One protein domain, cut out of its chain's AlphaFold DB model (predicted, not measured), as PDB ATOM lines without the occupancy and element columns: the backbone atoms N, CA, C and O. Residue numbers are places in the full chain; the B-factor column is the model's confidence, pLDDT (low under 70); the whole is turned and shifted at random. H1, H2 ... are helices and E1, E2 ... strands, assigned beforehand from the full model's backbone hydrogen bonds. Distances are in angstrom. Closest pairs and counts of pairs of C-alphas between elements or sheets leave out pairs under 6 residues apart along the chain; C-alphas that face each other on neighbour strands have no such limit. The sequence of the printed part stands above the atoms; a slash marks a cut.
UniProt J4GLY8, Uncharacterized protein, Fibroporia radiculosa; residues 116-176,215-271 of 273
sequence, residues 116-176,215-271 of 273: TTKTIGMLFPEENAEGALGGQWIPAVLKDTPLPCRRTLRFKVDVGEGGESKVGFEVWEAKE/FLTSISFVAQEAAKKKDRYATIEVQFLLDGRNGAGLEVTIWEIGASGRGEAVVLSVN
ATOM      1  N   THR A 116      41.060 -44.910  -2.228       90.81
ATOM      2  CA  THR A 116      40.763 -45.777  -1.086       90.81
ATOM      3  C   THR A 116      40.725 -47.234  -1.538       90.81
ATOM      4  O   THR A 116      40.172 -47.557  -2.580       90.81
ATOM      5  N   THR A 117      41.294 -48.137  -0.747       89.94
ATOM      6  CA  THR A 117      41.245 -49.583  -1.028       89.94
ATOM      7  C   THR A 117      40.046 -50.266  -0.375       89.94
ATOM      8  O   THR A 117      39.727 -51.404  -0.703       89.94
ATOM      9  N   LYS A 118      39.395 -49.581   0.570       91.31
ATOM     10  CA  LYS A 118      38.293 -50.086   1.389       91.31
ATOM     11  C   LYS A 118      37.261 -48.997   1.625       91.31
ATOM     12  O   LYS A 118      37.569 -47.805   1.537       91.31
ATOM     13  N   THR A 119      36.056 -49.423   1.980       93.88
ATOM     14  CA  THR A 119      34.987 -48.517   2.384       93.88
ATOM     15  C   THR A 119      35.197 -48.085   3.833       93.88
ATOM     16  O   THR A 119      35.347 -48.914   4.728       93.88
ATOM     17  N   ILE A 120      35.187 -46.778   4.076       94.81
ATOM     18  CA  ILE A 120      35.234 -46.165   5.404       94.81
ATOM     19  C   ILE A 120      33.831 -45.691   5.761       94.81
ATOM     20  O   ILE A 120      33.153 -45.045   4.956       94.81
ATOM     21  N   GLY A 121      33.401 -45.971   6.982       95.25
ATOM     22  CA  GLY A 121      32.062 -45.628   7.438       95.25
ATOM     23  C   GLY A 121      31.941 -45.543   8.948       95.25
ATOM     24  O   GLY A 121      32.913 -45.693   9.691       95.25
ATOM     25  N   MET A 122      30.720 -45.248   9.377       95.25
ATOM     26  CA  MET A 122      30.340 -45.089  10.772       95.25
ATOM     27  C   MET A 122      29.531 -46.292  11.221       95.25
ATOM     28  O   MET A 122      28.651 -46.757  10.498       95.25
ATOM     29  N   LEU A 123      29.784 -46.739  12.441       94.00
ATOM     30  CA  LEU A 123      29.008 -47.764  13.105       94.00
ATOM     31  C   LEU A 123      28.349 -47.175  14.348       94.00
ATOM     32  O   LEU A 123      29.028 -46.836  15.322       94.00
ATOM     33  N   PHE A 124      27.027 -47.065  14.304       91.75
ATOM     34  CA  PHE A 124      26.226 -46.646  15.444       91.75
ATOM     35  C   PHE A 124      25.838 -47.869  16.282       91.75
ATOM     36  O   PHE A 124      25.425 -48.884  15.716       91.75
ATOM     37  N   PRO A 125      25.975 -47.802  17.615       87.12
ATOM     38  CA  PRO A 125      25.539 -48.885  18.483       87.12
ATOM     39  C   PRO A 125      24.012 -49.006  18.433       87.12
ATOM     40  O   PRO A 125      23.303 -48.009  18.548       87.12
ATOM     41  N   GLU A 126      23.514 -50.230  18.295       82.62
ATOM     42  CA  GLU A 126      22.084 -50.537  18.285       82.62
ATOM     43  C   GLU A 126      21.827 -51.776  19.154       82.62
ATOM     44  O   GLU A 126      22.547 -52.775  19.072       82.62
ATOM     45  N   GLU A 127      20.828 -51.700  20.037       70.94
ATOM     46  CA  GLU A 127      20.452 -52.825  20.894       70.94
ATOM     47  C   GLU A 127      19.778 -53.919  20.055       70.94
ATOM     48  O   GLU A 127      18.800 -53.660  19.360       70.94
ATOM     49  N   ASN A 128      20.273 -55.156  20.163       69.12
ATOM     50  CA  ASN A 128      19.818 -56.320  19.386       69.12
ATOM     51  C   ASN A 128      20.084 -56.234  17.873       69.12
ATOM     52  O   ASN A 128      19.351 -56.841  17.097       69.12
ATOM     53  N   ALA A 129      21.131 -55.520  17.447       69.81
ATOM     54  CA  ALA A 129      21.518 -55.486  16.041       69.81
ATOM     55  C   ALA A 129      21.798 -56.904  15.501       69.81
ATOM     56  O   ALA A 129      22.754 -57.566  15.917       69.81
ATOM     57  N   GLU A 130      20.973 -57.358  14.559       59.69
ATOM     58  CA  GLU A 130      21.196 -58.583  13.795       59.69
ATOM     59  C   GLU A 130      22.183 -58.282  12.653       59.69
ATOM     60  O   GLU A 130      21.933 -57.421  11.811       59.69
ATOM     61  N   GLY A 131      23.342 -58.949  12.635       64.44
ATOM     62  CA  GLY A 131      24.347 -58.801  11.572       64.44
ATOM     63  C   GLY A 131      25.797 -58.793  12.067       64.44
ATOM     64  O   GLY A 131      26.079 -58.576  13.245       64.44
ATOM     65  N   ALA A 132      26.747 -59.013  11.152       66.31
ATOM     66  CA  ALA A 132      28.171 -59.194  11.468       66.31
ATOM     67  C   ALA A 132      28.853 -57.964  12.106       66.31
ATOM     68  O   ALA A 132      29.911 -58.087  12.727       66.31
ATOM     69  N   LEU A 133      28.262 -56.774  11.971       76.44
ATOM     70  CA  LEU A 133      28.840 -55.522  12.463       76.44
ATOM     71  C   LEU A 133      28.385 -55.143  13.881       76.44
ATOM     72  O   LEU A 133      29.031 -54.303  14.509       76.44
ATOM     73  N   GLY A 134      27.324 -55.757  14.414       80.56
ATOM     74  CA  GLY A 134      26.829 -55.472  15.768       80.56
ATOM     75  C   GLY A 134      26.348 -54.028  15.976       80.56
ATOM     76  O   GLY A 134      26.532 -53.479  17.061       80.56
ATOM     77  N   GLY A 135      25.793 -53.398  14.937       86.81
ATOM     78  CA  GLY A 135      25.247 -52.040  14.967       86.81
ATOM     79  C   GLY A 135      24.817 -51.554  13.580       86.81
ATOM     80  O   GLY A 135      25.011 -52.256  12.584       86.81
ATOM     81  N   GLN A 136      24.285 -50.334  13.503       90.38
ATOM     82  CA  GLN A 136      23.866 -49.720  12.244       90.38
ATOM     83  C   GLN A 136      25.073 -49.138  11.496       90.38
ATOM     84  O   GLN A 136      25.710 -48.180  11.947       90.38
ATOM     85  N   TRP A 137      25.379 -49.707  10.330       91.75
ATOM     86  CA  TRP A 137      26.460 -49.247   9.461       91.75
ATOM     87  C   TRP A 137      26.005 -48.170   8.482       91.75
ATOM     88  O   TRP A 137      25.007 -48.327   7.780       91.75
ATOM     89  N   ILE A 138      26.784 -47.094   8.388       93.50
ATOM     90  CA  ILE A 138      26.580 -46.012   7.428       93.50
ATOM     91  C   ILE A 138      27.898 -45.780   6.670       93.50
ATOM     92  O   ILE A 138      28.824 -45.188   7.237       93.50
ATOM     93  N   PRO A 139      28.015 -46.214   5.399       93.94
ATOM     94  CA  PRO A 139      29.213 -45.968   4.603       93.94
ATOM     95  C   PRO A 139      29.352 -44.472   4.296       93.94
ATOM     96  O   PRO A 139      28.371 -43.789   3.994       93.94
ATOM     97  N   ALA A 140      30.577 -43.951   4.366       95.25
ATOM     98  CA  ALA A 140      30.862 -42.538   4.127       95.25
ATOM     99  C   ALA A 140      31.761 -42.309   2.911       95.25
ATOM    100  O   ALA A 140      31.486 -41.423   2.100       95.25
ATOM    101  N   VAL A 141      32.820 -43.105   2.776       94.94
ATOM    102  CA  VAL A 141      33.754 -43.065   1.648       94.94
ATOM    103  C   VAL A 141      33.881 -44.484   1.124       94.94
ATOM    104  O   VAL A 141      34.330 -45.355   1.856       94.94
ATOM    105  N   LEU A 142      33.452 -44.731  -0.110       93.50
ATOM    106  CA  LEU A 142      33.452 -46.073  -0.697       93.50
ATOM    107  C   LEU A 142      34.865 -46.501  -1.107       93.50
ATOM    108  O   LEU A 142      35.744 -45.647  -1.278       93.50
ATOM    109  N   LYS A 143      35.072 -47.808  -1.304       91.19
ATOM    110  CA  LYS A 143      36.252 -48.341  -2.003       91.19
ATOM    111  C   LYS A 143      36.433 -47.663  -3.371       91.19
ATOM    112  O   LYS A 143      35.472 -47.173  -3.960       91.19
ATOM    113  N   ASP A 144      37.676 -47.586  -3.835       90.44
ATOM    114  CA  ASP A 144      38.084 -46.968  -5.101       90.44
ATOM    115  C   ASP A 144      37.722 -45.476  -5.252       90.44
ATOM    116  O   ASP A 144      37.645 -44.942  -6.359       90.44
ATOM    117  N   THR A 145      37.554 -44.751  -4.139       92.62
ATOM    118  CA  THR A 145      37.334 -43.297  -4.158       92.62
ATOM    119  C   THR A 145      38.667 -42.558  -4.334       92.62
ATOM    120  O   THR A 145      39.530 -42.667  -3.457       92.62
ATOM    121  N   PRO A 146      38.853 -41.751  -5.400       91.94
ATOM    122  CA  PRO A 146      40.088 -40.998  -5.618       91.94
ATOM    123  C   PRO A 146      40.347 -39.935  -4.542       91.94
ATOM    124  O   PRO A 146      39.424 -39.247  -4.104       91.94
ATOM    125  N   LEU A 147      41.614 -39.759  -4.169       91.06
ATOM    126  CA  LEU A 147      42.092 -38.817  -3.157       91.06
ATOM    127  C   LEU A 147      42.755 -37.572  -3.786       91.06
ATOM    128  O   LEU A 147      43.387 -37.683  -4.840       91.06
ATOM    129  N   PRO A 148      42.696 -36.394  -3.129       92.19
ATOM    130  CA  PRO A 148      41.999 -36.119  -1.869       92.19
ATOM    131  C   PRO A 148      40.478 -36.072  -2.057       92.19
ATOM    132  O   PRO A 148      39.983 -35.603  -3.083       92.19
ATOM    133  N   CYS A 149      39.726 -36.502  -1.044       93.50
ATOM    134  CA  CYS A 149      38.266 -36.496  -1.104       93.50
ATOM    135  C   CYS A 149      37.632 -35.932   0.164       93.50
ATOM    136  O   CYS A 149      38.188 -36.008   1.261       93.50
ATOM    137  N   ARG A 150      36.426 -35.383   0.000       95.31
ATOM    138  CA  ARG A 150      35.573 -34.931   1.095       95.31
ATOM    139  C   ARG A 150      34.171 -35.499   0.926       95.31
ATOM    140  O   ARG A 150      33.560 -35.360  -0.138       95.31
ATOM    141  N   ARG A 151      33.643 -36.089   1.995       96.38
ATOM    142  CA  ARG A 151      32.257 -36.564   2.088       96.38
ATOM    143  C   ARG A 151      31.602 -35.953   3.311       96.38
ATOM    144  O   ARG A 151      32.247 -35.761   4.332       96.38
ATOM    145  N   THR A 152      30.351 -35.534   3.184       96.56
ATOM    146  CA  THR A 152      29.592 -34.940   4.287       96.56
ATOM    147  C   THR A 152      28.214 -35.570   4.309       96.56
ATOM    148  O   THR A 152      27.505 -35.536   3.308       96.56
ATOM    149  N   LEU A 153      27.867 -36.157   5.446       96.50
ATOM    150  CA  LEU A 153      26.610 -36.846   5.686       96.50
ATOM    151  C   LEU A 153      25.831 -36.061   6.731       96.50
ATOM    152  O   LEU A 153      26.403 -35.622   7.724       96.50
ATOM    153  N   ARG A 154      24.527 -35.895   6.518       95.75
ATOM    154  CA  ARG A 154      23.636 -35.258   7.486       95.75
ATOM    155  C   ARG A 154      22.427 -36.141   7.713       95.75
ATOM    156  O   ARG A 154      21.712 -36.456   6.767       95.75
ATOM    157  N   PHE A 155      22.191 -36.506   8.963       94.31
ATOM    158  CA  PHE A 155      21.087 -37.376   9.349       94.31
ATOM    159  C   PHE A 155      20.698 -37.131  10.807       94.31
ATOM    160  O   PHE A 155      21.342 -36.364  11.529       94.31
ATOM    161  N   LYS A 156      19.580 -37.731  11.212       92.62
ATOM    162  CA  LYS A 156      19.091 -37.689  12.589       92.62
ATOM    163  C   LYS A 156      19.529 -38.949  13.319       92.62
ATOM    164  O   LYS A 156      19.479 -40.026  12.739       92.62
ATOM    165  N   VAL A 157      19.905 -38.795  14.580       91.62
ATOM    166  CA  VAL A 157      20.291 -39.885  15.480       91.62
ATOM    167  C   VAL A 157      19.372 -39.862  16.686       91.62
ATOM    168  O   VAL A 157      19.098 -38.785  17.219       91.62
ATOM    169  N   ASP A 158      18.889 -41.030  17.096       89.81
ATOM    170  CA  ASP A 158      18.151 -41.188  18.349       89.81
ATOM    171  C   ASP A 158      19.137 -41.062  19.521       89.81
ATOM    172  O   ASP A 158      20.162 -41.741  19.552       89.81
ATOM    173  N   VAL A 159      18.859 -40.153  20.457       88.50
ATOM    174  CA  VAL A 159      19.670 -39.923  21.666       88.50
ATOM    175  C   VAL A 159      19.012 -40.494  22.929       88.50
ATOM    176  O   VAL A 159      19.480 -40.233  24.039       88.50
ATOM    177  N   GLY A 160      17.943 -41.279  22.764       81.00
ATOM    178  CA  GLY A 160      17.212 -41.952  23.831       81.00
ATOM    179  C   GLY A 160      16.264 -41.042  24.619       81.00
ATOM    180  O   GLY A 160      16.244 -39.818  24.479       81.00
ATOM    181  N   GLU A 161      15.459 -41.659  25.488       70.50
ATOM    182  CA  GLU A 161      14.524 -40.967  26.380       70.50
ATOM    183  C   GLU A 161      15.075 -40.929  27.817       70.50
ATOM    184  O   GLU A 161      15.429 -41.954  28.393       70.50
ATOM    185  N   GLY A 162      15.133 -39.739  28.425       58.44
ATOM    186  CA  GLY A 162      15.349 -39.588  29.874       58.44
ATOM    187  C   GLY A 162      16.800 -39.580  30.381       58.44
ATOM    188  O   GLY A 162      16.991 -39.540  31.597       58.44
ATOM    189  N   GLY A 163      17.806 -39.569  29.497       64.75
ATOM    190  CA  GLY A 163      19.237 -39.473  29.834       64.75
ATOM    191  C   GLY A 163      19.927 -38.182  29.364       64.75
ATOM    192  O   GLY A 163      19.292 -37.262  28.852       64.75
ATOM    193  N   GLU A 164      21.252 -38.107  29.541       74.94
ATOM    194  CA  GLU A 164      22.085 -37.082  28.894       74.94
ATOM    195  C   GLU A 164      22.107 -37.369  27.385       74.94
ATOM    196  O   GLU A 164      22.587 -38.429  26.990       74.94
ATOM    197  N   SER A 165      21.562 -36.463  26.561       85.38
ATOM    198  CA  SER A 165      21.473 -36.619  25.102       85.38
ATOM    199  C   SER A 165      22.869 -36.771  24.497       85.38
ATOM    200  O   SER A 165      23.543 -35.779  24.230       85.38
ATOM    201  N   LYS A 166      23.336 -38.007  24.320       87.62
ATOM    202  CA  LYS A 166      24.673 -38.325  23.812       87.62
ATOM    203  C   LYS A 166      24.573 -38.963  22.445       87.62
ATOM    204  O   LYS A 166      23.728 -39.817  22.211       87.62
ATOM    205  N   VAL A 167      25.481 -38.564  21.569       90.25
ATOM    206  CA  VAL A 167      25.695 -39.203  20.274       90.25
ATOM    207  C   VAL A 167      27.072 -39.836  20.313       90.25
ATOM    208  O   VAL A 167      28.047 -39.154  20.637       90.25
ATOM    209  N   GLY A 168      27.152 -41.118  19.969       91.06
ATOM    210  CA  GLY A 168      28.416 -41.824  19.837       91.06
ATOM    211  C   GLY A 168      28.387 -42.857  18.720       91.06
ATOM    212  O   GLY A 168      27.369 -43.506  18.501       91.06
ATOM    213  N   PHE A 169      29.500 -42.977  18.005       93.94
ATOM    214  CA  PHE A 169      29.707 -43.980  16.965       93.94
ATOM    215  C   PHE A 169      31.194 -44.273  16.792       93.94
ATOM    216  O   PHE A 169      32.067 -43.474  17.143       93.94
ATOM    217  N   GLU A 170      31.472 -45.430  16.214       94.94
ATOM    218  CA  GLU A 170      32.814 -45.842  15.827       94.94
ATOM    219  C   GLU A 170      33.027 -45.596  14.333       94.94
ATOM    220  O   GLU A 170      32.081 -45.600  13.549       94.94
ATOM    221  N   VAL A 171      34.273 -45.393  13.925       95.00
ATOM    222  CA  VAL A 171      34.683 -45.251  12.530       95.00
ATOM    223  C   VAL A 171      35.573 -46.431  12.177       95.00
ATOM    224  O   VAL A 171      36.594 -46.663  12.830       95.00
ATOM    225  N   TRP A 172      35.186 -47.156  11.132       94.88
ATOM    226  CA  TRP A 172      35.852 -48.382  10.700       94.88
ATOM    227  C   TRP A 172      36.153 -48.362   9.205       94.88
ATOM    228  O   TRP A 172      35.449 -47.719   8.425       94.88
ATOM    229  N   GLU A 173      37.166 -49.128   8.817       93.38
ATOM    230  CA  GLU A 173      37.255 -49.706   7.480       93.38
ATOM    231  C   GLU A 173      36.457 -51.008   7.451       93.38
ATOM    232  O   GLU A 173      36.616 -51.862   8.334       93.38
ATOM    233  N   ALA A 174      35.620 -51.160   6.431       91.38
ATOM    234  CA  ALA A 174      34.832 -52.356   6.205       91.38
ATOM    235  C   ALA A 174      35.327 -53.121   4.978       91.38
ATOM    236  O   ALA A 174      35.701 -52.538   3.954       91.38
ATOM    237  N   LYS A 175      35.275 -54.446   5.097       87.06
ATOM    238  CA  LYS A 175      35.526 -55.379   4.010       87.06
ATOM    239  C   LYS A 175      34.195 -55.794   3.399       87.06
ATOM    240  O   LYS A 175      33.342 -56.359   4.082       87.06
ATOM    241  N   GLU A 176      34.033 -55.512   2.115       84.69
ATOM    242  CA  GLU A 176      32.885 -55.943   1.318       84.69
ATOM    243  C   GLU A 176      33.187 -57.286   0.642       84.69
ATOM    244  O   GLU A 176      34.325 -57.561   0.252       84.69
ATOM    245  N   PHE A 215      39.731 -50.747  12.899       93.00
ATOM    246  CA  PHE A 215      39.241 -49.656  13.742       93.00
ATOM    247  C   PHE A 215      40.076 -48.401  13.494       93.00
ATOM    248  O   PHE A 215      41.299 -48.447  13.632       93.00
ATOM    249  N   LEU A 216      39.430 -47.281  13.162       92.94
ATOM    250  CA  LEU A 216      40.120 -46.015  12.906       92.94
ATOM    251  C   LEU A 216      40.017 -45.071  14.103       92.94
ATOM    252  O   LEU A 216      41.026 -44.569  14.591       92.94
ATOM    253  N   THR A 217      38.796 -44.809  14.576       94.31
ATOM    254  CA  THR A 217      38.552 -43.920  15.719       94.31
ATOM    255  C   THR A 217      37.135 -44.095  16.268       94.31
ATOM    256  O   THR A 217      36.301 -44.762  15.665       94.31
ATOM    257  N   SER A 218      36.835 -43.475  17.405       93.81
ATOM    258  CA  SER A 218      35.491 -43.417  17.986       93.81
ATOM    259  C   SER A 218      35.178 -42.000  18.437       93.81
ATOM    260  O   SER A 218      36.042 -41.328  19.005       93.81
ATOM    261  N   ILE A 219      33.940 -41.565  18.234       92.62
ATOM    262  CA  ILE A 219      33.484 -40.220  18.585       92.62
ATOM    263  C   ILE A 219      32.337 -40.349  19.572       92.62
ATOM    264  O   ILE A 219      31.441 -41.162  19.374       92.62
ATOM    265  N   SER A 220      32.344 -39.527  20.618       91.12
ATOM    266  CA  SER A 220      31.207 -39.367  21.521       91.12
ATOM    267  C   SER A 220      31.131 -37.922  21.992       91.12
ATOM    268  O   SER A 220      32.134 -37.364  22.435       91.12
ATOM    269  N   PHE A 221      29.947 -37.319  21.935       90.62
ATOM    270  CA  PHE A 221      29.710 -35.963  22.430       90.62
ATOM    271  C   PHE A 221      28.267 -35.793  22.920       90.62
ATOM    272  O   PHE A 221      27.385 -36.600  22.623       90.62
ATOM    273  N   VAL A 222      28.033 -34.742  23.705       90.06
ATOM    274  CA  VAL A 222      26.695 -34.389  24.196       90.06
ATOM    275  C   VAL A 222      26.012 -33.491  23.167       90.06
ATOM    276  O   VAL A 222      26.522 -32.421  22.840       90.06
ATOM    277  N   ALA A 223      24.852 -33.921  22.681       90.31
ATOM    278  CA  ALA A 223      23.967 -33.176  21.796       90.31
ATOM    279  C   ALA A 223      23.242 -32.078  22.595       90.31
ATOM    280  O   ALA A 223      22.208 -32.304  23.229       90.31
ATOM    281  N   GLN A 224      23.833 -30.883  22.620       88.75
ATOM    282  CA  GLN A 224      23.366 -29.741  23.402       88.75
ATOM    283  C   GLN A 224      22.015 -29.212  22.911       88.75
ATOM    284  O   GLN A 224      21.188 -28.798  23.722       88.75
ATOM    285  N   GLU A 225      21.777 -29.191  21.602       86.25
ATOM    286  CA  GLU A 225      20.521 -28.704  21.026       86.25
ATOM    287  C   GLU A 225      19.374 -29.683  21.276       86.25
ATOM    288  O   GLU A 225      18.286 -29.248  21.672       86.25
ATOM    289  N   ALA A 226      19.623 -30.986  21.122       84.69
ATOM    290  CA  ALA A 226      18.662 -32.018  21.509       84.69
ATOM    291  C   ALA A 226      18.356 -31.950  23.016       84.69
ATOM    292  O   ALA A 226      17.186 -31.902  23.404       84.69
ATOM    293  N   ALA A 227      19.386 -31.803  23.862       84.00
ATOM    294  CA  ALA A 227      19.226 -31.677  25.311       84.00
ATOM    295  C   ALA A 227      18.401 -30.440  25.714       84.00
ATOM    296  O   ALA A 227      17.499 -30.537  26.549       84.00
ATOM    297  N   LYS A 228      18.653 -29.273  25.099       84.50
ATOM    298  CA  LYS A 228      17.889 -28.034  25.356       84.50
ATOM    299  C   LYS A 228      16.411 -28.186  25.006       84.50
ATOM    300  O   LYS A 228      15.555 -27.666  25.720       84.50
ATOM    301  N   LYS A 229      16.113 -28.870  23.901       84.69
ATOM    302  CA  LYS A 229      14.744 -29.068  23.408       84.69
ATOM    303  C   LYS A 229      14.043 -30.268  24.039       84.69
ATOM    304  O   LYS A 229      12.838 -30.402  23.852       84.69
ATOM    305  N   LYS A 230      14.775 -31.102  24.791       82.50
ATOM    306  CA  LYS A 230      14.331 -32.435  25.225       82.50
ATOM    307  C   LYS A 230      13.823 -33.256  24.035       82.50
ATOM    308  O   LYS A 230      12.802 -33.933  24.134       82.50
ATOM    309  N   ASP A 231      14.504 -33.112  22.901       84.25
ATOM    310  CA  ASP A 231      14.184 -33.846  21.686       84.25
ATOM    311  C   ASP A 231      14.817 -35.236  21.766       84.25
ATOM    312  O   ASP A 231      15.936 -35.392  22.260       84.25
ATOM    313  N   ARG A 232      14.096 -36.236  21.266       88.56
ATOM    314  CA  ARG A 232      14.589 -37.610  21.151       88.56
ATOM    315  C   ARG A 232      15.629 -37.739  20.043       88.56
ATOM    316  O   ARG A 232      16.441 -38.653  20.069       88.56
ATOM    317  N   TYR A 233      15.625 -36.820  19.079       90.50
ATOM    318  CA  TYR A 233      16.527 -36.878  17.938       90.50
ATOM    319  C   TYR A 233      17.479 -35.685  17.898       90.50
ATOM    320  O   TYR A 233      17.057 -34.529  17.926       90.50
ATOM    321  N   ALA A 234      18.769 -35.963  17.728       92.00
ATOM    322  CA  ALA A 234      19.769 -34.963  17.375       92.00
ATOM    323  C   ALA A 234      19.992 -34.974  15.859       92.00
ATOM    324  O   ALA A 234      20.121 -36.033  15.252       92.00
ATOM    325  N   THR A 235      20.049 -33.802  15.221       94.69
ATOM    326  CA  THR A 235      20.498 -33.713  13.822       94.69
ATOM    327  C   THR A 235      21.998 -33.490  13.820       94.69
ATOM    328  O   THR A 235      22.459 -32.493  14.372       94.69
ATOM    329  N   ILE A 236      22.752 -34.384  13.187       95.25
ATOM    330  CA  ILE A 236      24.207 -34.272  13.091       95.25
ATOM    331  C   ILE A 236      24.648 -34.136  11.643       95.25
ATOM    332  O   ILE A 236      23.982 -34.601  10.717       95.25
ATOM    333  N   GLU A 237      25.794 -33.499  11.460       96.56
ATOM    334  CA  GLU A 237      26.522 -33.464  10.206       96.56
ATOM    335  C   GLU A 237      27.935 -33.980  10.438       96.56
ATOM    336  O   GLU A 237      28.655 -33.438  11.274       96.56
ATOM    337  N   VAL A 238      28.328 -35.013   9.701       96.69
ATOM    338  CA  VAL A 238      29.639 -35.653   9.807       96.69
ATOM    339  C   VAL A 238      30.379 -35.473   8.497       96.69
ATOM    340  O   VAL A 238      29.859 -35.803   7.433       96.69
ATOM    341  N   GLN A 239      31.590 -34.945   8.565       96.88
ATOM    342  CA  GLN A 239      32.475 -34.749   7.435       96.88
ATOM    343  C   GLN A 239      33.698 -35.642   7.560       96.88
ATOM    344  O   GLN A 239      34.405 -35.594   8.557       96.88
ATOM    345  N   PHE A 240      33.957 -36.388   6.495       95.88
ATOM    346  CA  PHE A 240      35.166 -37.160   6.278       95.88
ATOM    347  C   PHE A 240      36.023 -36.401   5.274       95.88
ATOM    348  O   PHE A 240      35.556 -36.077   4.177       95.88
ATOM    349  N   LEU A 241      37.258 -36.098   5.650       94.56
ATOM    350  CA  LEU A 241      38.262 -35.486   4.795       94.56
ATOM    351  C   LEU A 241      39.466 -36.420   4.740       94.56
ATOM    352  O   LEU A 241      40.096 -36.673   5.761       94.56
ATOM    353  N   LEU A 242      39.773 -36.929   3.551       91.88
ATOM    354  CA  LEU A 242      40.953 -37.756   3.320       91.88
ATOM    355  C   LEU A 242      41.939 -36.969   2.461       91.88
ATOM    356  O   LEU A 242      41.595 -36.548   1.351       91.88
ATOM    357  N   ASP A 243      43.153 -36.778   2.972       87.06
ATOM    358  CA  ASP A 243      44.240 -36.161   2.207       87.06
ATOM    359  C   ASP A 243      44.880 -37.187   1.252       87.06
ATOM    360  O   ASP A 243      44.936 -38.381   1.528       87.06
ATOM    361  N   GLY A 244      45.374 -36.719   0.108       71.69
ATOM    362  CA  GLY A 244      46.149 -37.510  -0.847       71.69
ATOM    363  C   GLY A 244      47.667 -37.415  -0.643       71.69
ATOM    364  O   GLY A 244      48.417 -37.988  -1.429       71.69
ATOM    365  N   ARG A 245      48.154 -36.667   0.358       65.75
ATOM    366  CA  ARG A 245      49.594 -36.468   0.610       65.75
ATOM    367  C   ARG A 245      50.095 -37.359   1.754       65.75
ATOM    368  O   ARG A 245      49.480 -37.405   2.808       65.75
ATOM    369  N   ASN A 246      51.236 -38.025   1.541       53.03
ATOM    370  CA  ASN A 246      52.050 -38.732   2.547       53.03
ATOM    371  C   ASN A 246      51.266 -39.534   3.609       53.03
ATOM    372  O   ASN A 246      51.317 -39.202   4.790       53.03
ATOM    373  N   GLY A 247      50.602 -40.614   3.187       58.38
ATOM    374  CA  GLY A 247      50.017 -41.597   4.109       58.38
ATOM    375  C   GLY A 247      48.519 -41.453   4.362       58.38
ATOM    376  O   GLY A 247      48.061 -41.944   5.374       58.38
ATOM    377  N   ALA A 248      47.758 -40.792   3.480       67.81
ATOM    378  CA  ALA A 248      46.287 -40.776   3.491       67.81
ATOM    379  C   ALA A 248      45.652 -40.505   4.873       67.81
ATOM    380  O   ALA A 248      44.887 -41.311   5.397       67.81
ATOM    381  N   GLY A 249      45.986 -39.362   5.481       86.44
ATOM    382  CA  GLY A 249      45.385 -38.951   6.751       86.44
ATOM    383  C   GLY A 249      43.869 -38.773   6.634       86.44
ATOM    384  O   GLY A 249      43.389 -38.146   5.686       86.44
ATOM    385  N   LEU A 250      43.135 -39.307   7.611       90.94
ATOM    386  CA  LEU A 250      41.690 -39.157   7.748       90.94
ATOM    387  C   LEU A 250      41.384 -38.130   8.839       90.94
ATOM    388  O   LEU A 250      41.763 -38.302   9.993       90.94
ATOM    389  N   GLU A 251      40.627 -37.098   8.498       94.19
ATOM    390  CA  GLU A 251      40.016 -36.183   9.454       94.19
ATOM    391  C   GLU A 251      38.499 -36.387   9.456       94.19
ATOM    392  O   GLU A 251      37.840 -36.296   8.416       94.19
ATOM    393  N   VAL A 252      37.944 -36.662  10.634       95.50
ATOM    394  CA  VAL A 252      36.502 -36.757  10.862       95.50
ATOM    395  C   VAL A 252      36.080 -35.568  11.708       95.50
ATOM    396  O   VAL A 252      36.511 -35.424  12.851       95.50
ATOM    397  N   THR A 253      35.227 -34.718  11.147       95.62
ATOM    398  CA  THR A 253      34.632 -33.593  11.867       95.62
ATOM    399  C   THR A 253      33.135 -33.788  11.999       95.62
ATOM    400  O   THR A 253      32.460 -34.051  11.007       95.62
ATOM    401  N   ILE A 254      32.597 -33.608  13.198       95.50
ATOM    402  CA  ILE A 254      31.160 -33.660  13.455       95.50
ATOM    403  C   ILE A 254      30.648 -32.343  14.032       95.50
ATOM    404  O   ILE A 254      31.311 -31.702  14.845       95.50
ATOM    405  N   TRP A 255      29.434 -31.977  13.625       95.50
ATOM    406  CA  TRP A 255      28.660 -30.880  14.189       95.50
ATOM    407  C   TRP A 255      27.262 -31.356  14.565       95.50
ATOM    408  O   TRP A 255      26.609 -32.059  13.792       95.50
ATOM    409  N   GLU A 256      26.753 -30.887  15.700       94.62
ATOM    410  CA  GLU A 256      25.310 -30.853  15.930       94.62
ATOM    411  C   GLU A 256      24.700 -29.681  15.151       94.62
ATOM    412  O   GLU A 256      25.238 -28.572  15.149       94.62
ATOM    413  N   ILE A 257      23.579 -29.914  14.475       94.31
ATOM    414  CA  ILE A 257      22.877 -28.894  13.696       94.31
ATOM    415  C   ILE A 257      21.689 -28.369  14.502       94.31
ATOM    416  O   ILE A 257      20.685 -29.057  14.695       94.31
ATOM    417  N   GLY A 258      21.806 -27.118  14.945       89.88
ATOM    418  CA  GLY A 258      20.772 -26.378  15.661       89.88
ATOM    419  C   GLY A 258      20.053 -25.346  14.792       89.88
ATOM    420  O   GLY A 258      20.291 -25.217  13.591       89.88
ATOM    421  N   ALA A 259      19.190 -24.545  15.422       85.25
ATOM    422  CA  ALA A 259      18.463 -23.469  14.734       85.25
ATOM    423  C   ALA A 259      19.393 -22.363  14.194       85.25
ATOM    424  O   ALA A 259      19.071 -21.709  13.206       85.25
ATOM    425  N   SER A 260      20.552 -22.169  14.829       86.06
ATOM    426  CA  SER A 260      21.590 -21.210  14.429       86.06
ATOM    427  C   SER A 260      22.617 -21.779  13.440       86.06
ATOM    428  O   SER A 260      23.585 -21.094  13.121       86.06
ATOM    429  N   GLY A 261      22.436 -23.013  12.957       89.81
ATOM    430  CA  GLY A 261      23.382 -23.700  12.073       89.81
ATOM    431  C   GLY A 261      24.276 -24.700  12.811       89.81
ATOM    432  O   GLY A 261      23.825 -25.367  13.742       89.81
ATOM    433  N   ARG A 262      25.531 -24.838  12.361       91.88
ATOM    434  CA  ARG A 262      26.519 -25.748  12.965       91.88
ATOM    435  C   ARG A 262      26.866 -25.294  14.387       91.88
ATOM    436  O   ARG A 262      27.243 -24.139  14.582       91.88
ATOM    437  N   GLY A 263      26.738 -26.204  15.345       89.38
ATOM    438  CA  GLY A 263      27.226 -26.043  16.710       89.38
ATOM    439  C   GLY A 263      28.747 -26.180  16.807       89.38
ATOM    440  O   GLY A 263      29.471 -26.029  15.821       89.38
ATOM    441  N   GLU A 264      29.234 -26.469  18.013       90.12
ATOM    442  CA  GLU A 264      30.653 -26.738  18.251       90.12
ATOM    443  C   GLU A 264      31.111 -27.983  17.477       90.12
ATOM    444  O   GLU A 264      30.398 -28.986  17.406       90.12
ATOM    445  N   ALA A 265      32.285 -27.886  16.854       92.06
ATOM    446  CA  ALA A 265      32.859 -28.967  16.069       92.06
ATOM    447  C   ALA A 265      33.643 -29.915  16.977       92.06
ATOM    448  O   ALA A 265      34.506 -29.463  17.729       92.06
ATOM    449  N   VAL A 266      33.424 -31.220  16.840       93.50
ATOM    450  CA  VAL A 266      34.354 -32.225  17.369       93.50
ATOM    451  C   VAL A 266      35.167 -32.755  16.197       93.50
ATOM    452  O   VAL A 266      34.601 -33.267  15.232       93.50
ATOM    453  N   VAL A 267      36.487 -32.589  16.262       93.25
ATOM    454  CA  VAL A 267      37.426 -32.958  15.193       93.25
ATOM    455  C   VAL A 267      38.341 -34.060  15.703       93.25
ATOM    456  O   VAL A 267      38.934 -33.924  16.773       93.25
ATOM    457  N   LEU A 268      38.483 -35.133  14.927       92.31
ATOM    458  CA  LEU A 268      39.447 -36.200  15.169       92.31
ATOM    459  C   LEU A 268      40.275 -36.434  13.913       92.31
ATOM    460  O   LEU A 268      39.733 -36.529  12.815       92.31
ATOM    461  N   SER A 269      41.583 -36.577  14.094       90.69
ATOM    462  CA  SER A 269      42.517 -36.883  13.016       90.69
ATOM    463  C   SER A 269      43.162 -38.239  13.276       90.69
ATOM    464  O   SER A 269      43.711 -38.482  14.351       90.69
ATOM    465  N   VAL A 270      43.098 -39.111  12.280       86.19
ATOM    466  CA  VAL A 270      43.775 -40.401  12.231       86.19
ATOM    467  C   VAL A 270      44.885 -40.266  11.198       86.19
ATOM    468  O   VAL A 270      44.628 -40.025  10.017       86.19
ATOM    469  N   ASN A 271      46.135 -40.376  11.644       77.94
ATOM    470  CA  ASN A 271      47.259 -40.462  10.717       77.94
ATOM    471  C   ASN A 271      47.175 -41.824  10.031       77.94
ATOM    472  O   ASN A 271      47.083 -42.834  10.730       77.94
TER     473      ASN A 271
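This is residues 116 to 176 and 215 to 271 of the 273 residues of an uncharacterized protein of Fibroporia radiculosa (UniProt J4GLY8). Two strongly twisted four-stranded sheets lie face to face as a sandwich, with their strands at 27 degrees to each other and the edge strands coming close on both sides, E2 by E3 and E5 by E8. The short helix H1 sits at one end, by E6 and E7. The printed part has 118 residues with eight named strands and one named helix, in the order E1 E2 E3 E4 E5 H1 E6 E7 E8; the sheets run E3 E6 E7 E8 and E2 E1 E4 E5, both antiparallel, and the class is mostly strand. The whole is compact, with a radius of gyration of the C-alphas of 14.8 A, and flat, with spans of 43 by 36 by 18 A.

In the first sheet, E3 is residues 149 to 158, 28.4 A long, E6 residues 233 to 242, 28.5 A, E7 residues 250 to 258, 25.8 A, and E8 residues 261 to 270, 26.4 A, ending at C-alpha 270 at (43.775, -40.401, 12.231). In the other, E1, residues 119 to 124, begins at C-alpha 119 at (34.987, -48.517, 2.384); E2 is residues 136 to 141, E4 residues 166 to 176, 29.7 A, and E5 residues 215 to 222, 22.4 A. H1 is residues 224 to 229. E4 bends by 58 degrees at residue 173 and E8 by 62 degrees at residue 264.

E3 and E6 are antiparallel at 163 degrees, with N 153 and O 238 2.8 A apart, within hydrogen-bond range. E6, E7 and E8 form a meander, each strand the antiparallel neighbour of the one before; N 239 and O 253 are 2.7 A apart, N 252 and O 268 2.8 A. In the other sheet, these backbone pairs are within hydrogen-bond range: between the neighbours E1 and E4, N 123 and O 170 at 2.8 A; between E2 and E1, N 138 and O 122 at 2.8 A; and between E4 and E5, N 171 and O 217 at 2.7 A. Between the sheets, the closest C-alphas of E2 and E3 are those of Ala 140 and Arg 151, 6.5 A apart, and of E5 and E8 those of Leu 216 and Val 270, 6.7 A. E5 and E7 are near each other; E1 and E6 are apart. H1 is on the first sheet at a height of 7.8 A, over E6, and only just not over E7, on which 2 of its 6 C-alphas fall; the closest C-alphas of H1 and E6 are those of Ala 226 and Ala 234, 5.2 A apart. In H1 every O i to N i+4 pair is within hydrogen-bond range.

The two C-alphas farthest apart, those of Gly 162 and Asn 246, are 45.8 A apart. Residues 177 to 214 are not printed; C-alphas 176 and 215 are 15.3 A apart across this cut. The link E1 to E2, within a hairpin, is long. The mean pLDDT of the printed part is 87.8; residues 128 to 132, 162 to 163 and 245 to 248 are under 70.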